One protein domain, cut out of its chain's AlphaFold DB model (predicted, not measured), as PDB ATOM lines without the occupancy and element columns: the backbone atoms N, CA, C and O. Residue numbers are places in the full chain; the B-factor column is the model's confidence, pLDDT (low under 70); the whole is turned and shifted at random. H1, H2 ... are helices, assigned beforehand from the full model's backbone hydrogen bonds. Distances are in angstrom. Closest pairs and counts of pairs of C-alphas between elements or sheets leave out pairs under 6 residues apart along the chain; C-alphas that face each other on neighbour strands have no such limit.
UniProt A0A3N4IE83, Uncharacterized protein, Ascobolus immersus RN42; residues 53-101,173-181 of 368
ATOM      1  N   PRO A  53     -26.859  15.985 -19.441       92.31
ATOM      2  CA  PRO A  53     -27.758  16.564 -20.440       92.31
ATOM      3  C   PRO A  53     -28.420  15.491 -21.311       92.31
ATOM      4  O   PRO A  53     -29.528  15.691 -21.794       92.31
ATOM      5  N   LEU A  54     -27.776  14.329 -21.436       95.38
ATOM      6  CA  LEU A  54     -28.272  13.189 -22.190       95.38
ATOM      7  C   LEU A  54     -29.533  12.567 -21.566       95.38
ATOM      8  O   LEU A  54     -30.444  12.223 -22.305       95.38
ATOM      9  N   ILE A  55     -29.652  12.501 -20.233       95.88
ATOM     10  CA  ILE A  55     -30.819  11.907 -19.537       95.88
ATOM     11  C   ILE A  55     -32.059  12.810 -19.641       95.88
ATOM     12  O   ILE A  55     -33.186  12.346 -19.504       95.88
ATOM     13  N   ARG A  56     -31.872  14.107 -19.911       95.56
ATOM     14  CA  ARG A  56     -32.983  15.052 -20.112       95.56
ATOM     15  C   ARG A  56     -33.651  14.916 -21.478       95.56
ATOM     16  O   ARG A  56     -34.712  15.498 -21.683       95.56
ATOM     17  N   LEU A  57     -33.032  14.192 -22.410       96.75
ATOM     18  CA  LEU A  57     -33.616  13.942 -23.719       96.75
ATOM     19  C   LEU A  57     -34.711  12.868 -23.614       96.75
ATOM     20  O   LEU A  57     -34.507  11.855 -22.933       96.75
ATOM     21  N   PRO A  58     -35.840  13.036 -24.326       96.62
ATOM     22  CA  PRO A  58     -36.805  11.964 -24.525       96.62
ATOM     23  C   PRO A  58     -36.115  10.673 -24.996       96.62
ATOM     24  O   PRO A  58     -35.129  10.748 -25.741       96.62
ATOM     25  N   PRO A  59     -36.584   9.495 -24.549       96.12
ATOM     26  CA  PRO A  59     -35.963   8.218 -24.887       96.12
ATOM     27  C   PRO A  59     -35.818   8.025 -26.402       96.12
ATOM     28  O   PRO A  59     -34.771   7.568 -26.840       96.12
ATOM     29  N   GLU A  60     -36.770   8.474 -27.219       96.88
ATOM     30  CA  GLU A  60     -36.733   8.353 -28.682       96.88
ATOM     31  C   GLU A  60     -35.502   9.042 -29.287       96.88
ATOM     32  O   GLU A  60     -34.833   8.484 -30.154       96.88
ATOM     33  N   LEU A  61     -35.156  10.237 -28.793       97.88
ATOM     34  CA  LEU A  61     -33.965  10.959 -29.247       97.88
ATOM     35  C   LEU A  61     -32.677  10.300 -28.753       97.88
ATOM     36  O   LEU A  61     -31.667  10.327 -29.456       97.88
ATOM     37  N   ARG A  62     -32.700   9.690 -27.565       97.31
ATOM     38  CA  ARG A  62     -31.558   8.922 -27.055       97.31
ATOM     39  C   ARG A  62     -31.291   7.681 -27.899       97.31
ATOM     40  O   ARG A  62     -30.130   7.425 -28.197       97.31
ATOM     41  N   LEU A  63     -32.332   6.983 -28.356       96.38
ATOM     42  CA  LEU A  63     -32.183   5.829 -29.249       96.38
ATOM     43  C   LEU A  63     -31.513   6.206 -30.572       96.38
ATOM     44  O   LEU A  63     -30.582   5.524 -30.986       96.38
ATOM     45  N   ILE A  64     -31.894   7.341 -31.169       97.56
ATOM     46  CA  ILE A  64     -31.240   7.853 -32.387       97.56
ATOM     47  C   ILE A  64     -29.745   8.115 -32.140       97.56
ATOM     48  O   ILE A  64     -28.910   7.821 -32.991       97.56
ATOM     49  N   ILE A  65     -29.378   8.644 -30.968       97.50
ATOM     50  CA  ILE A  65     -27.966   8.846 -30.607       97.50
ATOM     51  C   ILE A  65     -27.250   7.497 -30.451       97.50
ATOM     52  O   ILE A  65     -26.115   7.356 -30.911       97.50
ATOM     53  N   TYR A  66     -27.892   6.507 -29.827       97.75
ATOM     54  CA  TYR A  66     -27.311   5.177 -29.630       97.75
ATOM     55  C   TYR A  66     -27.064   4.441 -30.947       97.75
ATOM     56  O   TYR A  66     -26.009   3.825 -31.085       97.75
ATOM     57  N   ASP A  67     -27.951   4.584 -31.934       97.56
ATOM     58  CA  ASP A  67     -27.788   4.005 -33.278       97.56
ATOM     59  C   ASP A  67     -26.547   4.534 -34.020       97.56
ATOM     60  O   ASP A  67     -26.022   3.881 -34.923       97.56
ATOM     61  N   HIS A  68     -26.039   5.706 -33.630       97.62
ATOM     62  CA  HIS A  68     -24.823   6.301 -34.188       97.62
ATOM     63  C   HIS A  68     -23.568   6.067 -33.335       97.62
ATOM     64  O   HIS A  68     -22.474   6.493 -33.716       97.62
ATOM     65  N   CYS A  69     -23.694   5.397 -32.191       97.75
ATOM     66  CA  CYS A  69     -22.574   5.099 -31.307       97.75
ATOM     67  C   CYS A  69     -21.901   3.766 -31.669       97.75
ATOM     68  O   CYS A  69     -22.531   2.810 -32.121       97.75
ATOM     69  N   SER A  70     -20.592   3.678 -31.424       97.75
ATOM     70  CA  SER A  70     -19.885   2.393 -31.480       97.75
ATOM     71  C   SER A  70     -20.256   1.514 -30.281       97.75
ATOM     72  O   SER A  70     -20.622   2.034 -29.223       97.75
ATOM     73  N   ALA A  71     -20.071   0.200 -30.399       97.25
ATOM     74  CA  ALA A  71     -20.269  -0.746 -29.302       97.25
ATOM     75  C   ALA A  71     -19.478  -0.351 -28.041       97.25
ATOM     76  O   ALA A  71     -19.984  -0.440 -26.923       97.25
ATOM     77  N   LEU A  72     -18.249   0.149 -28.227       97.19
ATOM     78  CA  LEU A  72     -17.395   0.635 -27.143       97.19
ATOM     79  C   LEU A  72     -17.989   1.879 -26.466       97.19
ATOM     80  O   LEU A  72     -18.013   1.975 -25.242       97.19
ATOM     81  N   THR A  73     -18.509   2.818 -27.257       97.50
ATOM     82  CA  THR A  73     -19.171   4.024 -26.742       97.50
ATOM     83  C   THR A  73     -20.438   3.670 -25.966       97.50
ATOM     84  O   THR A  73     -20.659   4.217 -24.888       97.50
ATOM     85  N   LEU A  74     -21.244   2.728 -26.467       97.56
ATOM     86  CA  LEU A  74     -22.439   2.239 -25.776       97.56
ATOM     87  C   LEU A  74     -22.083   1.558 -24.449       97.56
ATOM     88  O   LEU A  74     -22.736   1.809 -23.436       97.56
ATOM     89  N   LEU A  75     -21.002   0.774 -24.419       97.19
ATOM     90  CA  LEU A  75     -20.481   0.182 -23.188       97.19
ATOM     91  C   LEU A  75     -20.064   1.265 -22.185       97.19
ATOM     92  O   LEU A  75     -20.475   1.207 -21.029       97.19
ATOM     93  N   HIS A  76     -19.323   2.289 -22.612       96.88
ATOM     94  CA  HIS A  76     -18.964   3.408 -21.738       96.88
ATOM     95  C   HIS A  76     -20.205   4.137 -21.206       96.88
ATOM     96  O   HIS A  76     -20.300   4.370 -20.004       96.88
ATOM     97  N   LEU A  77     -21.198   4.425 -22.054       96.56
ATOM     98  CA  LEU A  77     -22.456   5.045 -21.624       96.56
ATOM     99  C   LEU A  77     -23.186   4.198 -20.575       96.56
ATOM    100  O   LEU A  77     -23.662   4.745 -19.579       96.56
ATOM    101  N   SER A  78     -23.193   2.874 -20.737       97.06
ATOM    102  CA  SER A  78     -23.788   1.943 -19.772       97.06
ATOM    103  C   SER A  78     -23.103   1.969 -18.397       97.06
ATOM    104  O   SER A  78     -23.750   1.743 -17.378       97.06
ATOM    105  N   LEU A  79     -21.811   2.314 -18.345       96.81
ATOM    106  CA  LEU A  79     -21.052   2.435 -17.097       96.81
ATOM    107  C   LEU A  79     -21.249   3.797 -16.418       96.81
ATOM    108  O   LEU A  79     -21.068   3.907 -15.208       96.81
ATOM    109  N   THR A  80     -21.637   4.836 -17.167       95.25
ATOM    110  CA  THR A  80     -21.832   6.187 -16.608       95.25
ATOM    111  C   THR A  80     -23.140   6.354 -15.837       95.25
ATOM    112  O   THR A  80     -23.206   7.165 -14.915       95.25
ATOM    113  N   CYS A  81     -24.200   5.632 -16.214       95.25
ATOM    114  CA  CYS A  81     -25.524   5.826 -15.632       95.25
ATOM    115  C   CYS A  81     -26.376   4.553 -15.689       95.25
ATOM    116  O   CYS A  81     -26.527   3.935 -16.742       95.25
ATOM    117  N   THR A  82     -27.019   4.222 -14.566       96.06
ATOM    118  CA  THR A  82     -27.929   3.074 -14.449       96.06
ATOM    119  C   THR A  82     -29.170   3.209 -15.330       96.06
ATOM    120  O   THR A  82     -29.638   2.209 -15.859       96.06
ATOM    121  N   THR A  83     -29.680   4.425 -15.548       96.19
ATOM    122  CA  THR A  83     -30.812   4.663 -16.455       96.19
ATOM    123  C   THR A  83     -30.452   4.310 -17.897       96.19
ATOM    124  O   THR A  83     -31.214   3.614 -18.560       96.19
ATOM    125  N   LEU A  84     -29.270   4.729 -18.368       96.69
ATOM    126  CA  LEU A  84     -28.799   4.400 -19.719       96.69
ATOM    127  C   LEU A  84     -28.505   2.902 -19.850       96.69
ATOM    128  O   LEU A  84     -28.812   2.308 -20.875       96.69
ATOM    129  N   LEU A  85     -27.960   2.275 -18.803       96.88
ATOM    130  CA  LEU A  85     -27.768   0.823 -18.753       96.88
ATOM    131  C   LEU A  85     -29.095   0.066 -18.899       96.88
ATOM    132  O   LEU A  85     -29.170  -0.883 -19.673       96.88
ATOM    133  N   LEU A  86     -30.139   0.479 -18.171       97.31
ATOM    134  CA  LEU A  86     -31.463  -0.140 -18.266       97.31
ATOM    135  C   LEU A  86     -32.046   0.010 -19.674       97.31
ATOM    136  O   LEU A  86     -32.558  -0.963 -20.213       97.31
ATOM    137  N   GLU A  87     -31.916   1.186 -20.285       97.06
ATOM    138  CA  GLU A  87     -32.387   1.436 -21.654       97.06
ATOM    139  C   GLU A  87     -31.604   0.660 -22.718       97.06
ATOM    140  O   GLU A  87     -32.191   0.156 -23.671       97.06
ATOM    141  N   LEU A  88     -30.288   0.515 -22.568       97.19
ATOM    142  CA  LEU A  88     -29.491  -0.298 -23.489       97.19
ATOM    143  C   LEU A  88     -29.815  -1.790 -23.349       97.19
ATOM    144  O   LEU A  88     -29.851  -2.509 -24.344       97.19
ATOM    145  N   ASN A  89     -30.109  -2.251 -22.132       96.88
ATOM    146  CA  ASN A  89     -30.490  -3.639 -21.880       96.88
ATOM    147  C   ASN A  89     -31.893  -3.986 -22.404       96.88
ATOM    148  O   ASN A  89     -32.145  -5.151 -22.704       96.88
ATOM    149  N   THR A  90     -32.806  -3.018 -22.546       97.12
ATOM    150  CA  THR A  90     -34.121  -3.274 -23.162       97.12
ATOM    151  C   THR A  90     -34.054  -3.381 -24.687       97.12
ATOM    152  O   THR A  90     -34.998  -3.884 -25.295       97.12
ATOM    153  N   LEU A  91     -32.951  -2.950 -25.314       96.56
ATOM    154  CA  LEU A  91     -32.784  -2.888 -26.769       96.56
ATOM    155  C   LEU A  91     -31.477  -3.559 -27.228       96.56
ATOM    156  O   LEU A  91     -30.580  -2.900 -27.764       96.56
ATOM    157  N   PRO A  92     -31.367  -4.894 -27.090       95.75
ATOM    158  CA  PRO A  92     -30.157  -5.629 -27.462       95.75
ATOM    159  C   PRO A  92     -29.812  -5.501 -28.951       95.75
ATOM    160  O   PRO A  92     -28.646  -5.626 -29.326       95.75
ATOM    161  N   THR A  93     -30.800  -5.206 -29.804       96.69
ATOM    162  CA  THR A  93     -30.596  -4.991 -31.240       96.69
ATOM    163  C   THR A  93     -29.564  -3.901 -31.502       96.69
ATOM    164  O   THR A  93     -28.643  -4.150 -32.272       96.69
ATOM    165  N   ILE A  94     -29.639  -2.769 -30.792       97.00
ATOM    166  CA  ILE A  94     -28.730  -1.625 -30.967       97.00
ATOM    167  C   ILE A  94     -27.285  -2.037 -30.684       97.00
ATOM    168  O   ILE A  94     -26.386  -1.743 -31.470       97.00
ATOM    169  N   LEU A  95     -27.054  -2.787 -29.601       96.38
ATOM    170  CA  LEU A  95     -25.727  -3.310 -29.279       96.38
ATOM    171  C   LEU A  95     -25.229  -4.242 -30.387       96.38
ATOM    172  O   LEU A  95     -24.122  -4.051 -30.879       96.38
ATOM    173  N   THR A  96     -26.057  -5.189 -30.837       95.56
ATOM    174  CA  THR A  96     -25.655  -6.169 -31.861       95.56
ATOM    175  C   THR A  96     -25.418  -5.578 -33.250       95.56
ATOM    176  O   THR A  96     -24.633  -6.136 -34.015       95.56
ATOM    177  N   THR A  97     -26.076  -4.466 -33.587       96.06
ATOM    178  CA  THR A  97     -25.916  -3.773 -34.873       96.06
ATOM    179  C   THR A  97     -24.866  -2.666 -34.829       96.06
ATOM    180  O   THR A  97     -24.465  -2.171 -35.882       96.06
ATOM    181  N   SER A  98     -24.421  -2.262 -33.636       97.19
ATOM    182  CA  SER A  98     -23.449  -1.183 -33.467       97.19
ATOM    183  C   SER A  98     -22.063  -1.540 -34.016       97.19
ATOM    184  O   SER A  98     -21.604  -2.686 -33.986       97.19
ATOM    185  N   TYR A  99     -21.356  -0.524 -34.513       96.31
ATOM    186  CA  TYR A  99     -20.009  -0.694 -35.053       96.31
ATOM    187  C   TYR A  99     -19.045  -1.234 -33.987       96.31
ATOM    188  O   TYR A  99     -18.953  -0.692 -32.884       96.31
ATOM    189  N   GLY A 100     -18.294  -2.283 -34.329       94.75
ATOM    190  CA  GLY A 100     -17.348  -2.942 -33.424       94.75
ATOM    191  C   GLY A 100     -17.952  -4.078 -32.594       94.75
ATOM    192  O   GLY A 100     -17.194  -4.838 -31.993       94.75
ATOM    193  N   TYR A 101     -19.278  -4.266 -32.612       94.12
ATOM    194  CA  TYR A 101     -19.902  -5.474 -32.078       94.12
ATOM    195  C   TYR A 101     -19.743  -6.606 -33.096       94.12
ATOM    196  O   TYR A 101     -20.632  -6.912 -33.891       94.12
ATOM    197  N   LEU A 173     -25.655  15.906 -37.470       51.97
ATOM    198  CA  LEU A 173     -25.708  15.187 -36.192       51.97
ATOM    199  C   LEU A 173     -24.630  14.100 -36.108       51.97
ATOM    200  O   LEU A 173     -23.925  14.004 -35.111       51.97
ATOM    201  N   ILE A 174     -24.422  13.335 -37.178       51.44
ATOM    202  CA  ILE A 174     -23.348  12.339 -37.255       51.44
ATOM    203  C   ILE A 174     -21.975  13.019 -37.251       51.44
ATOM    204  O   ILE A 174     -21.072  12.554 -36.566       51.44
ATOM    205  N   LEU A 175     -21.800  14.133 -37.971       55.25
ATOM    206  CA  LEU A 175     -20.537  14.877 -37.977       55.25
ATOM    207  C   LEU A 175     -20.233  15.497 -36.612       55.25
ATOM    208  O   LEU A 175     -19.086  15.445 -36.179       55.25
ATOM    209  N   THR A 176     -21.240  16.024 -35.912       56.97
ATOM    210  CA  THR A 176     -21.080  16.538 -34.543       56.97
ATOM    211  C   THR A 176     -20.804  15.416 -33.549       56.97
ATOM    212  O   THR A 176     -19.883  15.552 -32.753       56.97
ATOM    213  N   LEU A 177     -21.494  14.274 -33.632       53.56
ATOM    214  CA  LEU A 177     -21.220  13.098 -32.795       53.56
ATOM    215  C   LEU A 177     -19.836  12.492 -33.073       53.56
ATOM    216  O   LEU A 177     -19.121  12.133 -32.141       53.56
ATOM    217  N   HIS A 178     -19.405  12.447 -34.334       58.34
ATOM    218  CA  HIS A 178     -18.057  12.025 -34.713       58.34
ATOM    219  C   HIS A 178     -16.997  13.007 -34.191       58.34
ATOM    220  O   HIS A 178     -15.960  12.578 -33.686       58.34
ATOM    221  N   HIS A 179     -17.257  14.316 -34.245       53.59
ATOM    222  CA  HIS A 179     -16.371  15.318 -33.650       53.59
ATOM    223  C   HIS A 179     -16.297  15.154 -32.128       53.59
ATOM    224  O   HIS A 179     -15.203  15.141 -31.582       53.59
ATOM    225  N   ILE A 180     -17.439  14.926 -31.471       51.62
ATOM    226  CA  ILE A 180     -17.559  14.646 -30.034       51.62
ATOM    227  C   ILE A 180     -16.805  13.370 -29.644       51.62
ATOM    228  O   ILE A 180     -16.153  13.348 -28.608       51.62
ATOM    229  N   SER A 181     -16.819  12.333 -30.485       47.12
ATOM    230  CA  SER A 181     -16.089  11.083 -30.224       47.12
ATOM    231  C   SER A 181     -14.564  11.230 -30.276       47.12
ATOM    232  O   SER A 181     -13.852  10.395 -29.726       47.12
TER     233      SER A 181
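This is residues 53 to 101 and 173 to 181 of the 368 residues of an uncharacterized protein of Ascobolus immersus RN42 (UniProt A0A3N4IE83). Four short helices, H1 to H4, make a small cluster in which H2 and H3 fold back on each other as a helical hairpin, H1 lies over one side of that hairpin and H4 sits at its open end, by Ala 71 and Leu 88. The fifth helix, H5, lies to one side across a gap and touches no helix. The printed part has 58 residues with five named helices, H1 to H5 in chain order, and no named strand; its class is all helix, with 43 residues in the helices. The whole is compact, with a radius of gyration of the C-alphas of 10.6 A, and spans 27 by 27 by 19 A.

The printed part begins at Pro 53, and residues 53 to 58 precede the first helix. H1 holds residues 59 to 67, 12.4 A from first to last C-alpha, and begins with C-alpha 59 at (-35.963, 8.218, -24.887). H2, residues 71 to 80, is the longest helix by residues, at 14.5 A. H3 holds residues 82 to 90 and measures 12.4 A, ending with C-alpha 90 at (-34.121, -3.274, -23.162). H4 is residues 92 to 97, and residues 98 to 101 lead to the cut. H5 holds residues 173 to 181, measures 12.0 A and ends with C-alpha 181 at (-16.089, 11.083, -30.224).

H2 and H3 touch and form a helical hairpin, opposite ways at a steep tilt of 41 degrees; their closest C-alphas, those of Ser 78 and Leu 85, are 4.3 A apart. H1 is close to H2 but not clearly touching, with the C-alphas of Tyr 66 and Leu 74 closest at 6.9 A. H1 and H3 are near each other, with 7 pairs of C-alphas within 10 A. H4 is close but not clearly touching to H1, H2 and H3; the closest C-alphas are Asp 67 and Ile 94 at 6.2 A, Ala 71 and Leu 95 at 6.0 A, and Leu 88 and Leu 95 at 7.5 A. H3 and H4 stand about perpendicular, at 77 degrees. H5 is apart from H3 and H4, and only just apart from H1, at 8.3 A, and from H2, at 8.5 A. In H1, H2, H3, H4 and H5 every O i to N i+4 pair is within hydrogen-bond range.

The two C-alphas farthest apart, those of Thr 90 and His 179, are 27.8 A apart. Residues 102 to 172 are not printed, and C-alphas 101 and 173 are 21.9 A apart across this cut. The links from H1 to H2, H2 to H3 and H3 to H4 are tight. The model's mean pLDDT over the printed part is 89.9, but residues 173 to 181 are under 70, and H5 has a mean of 53.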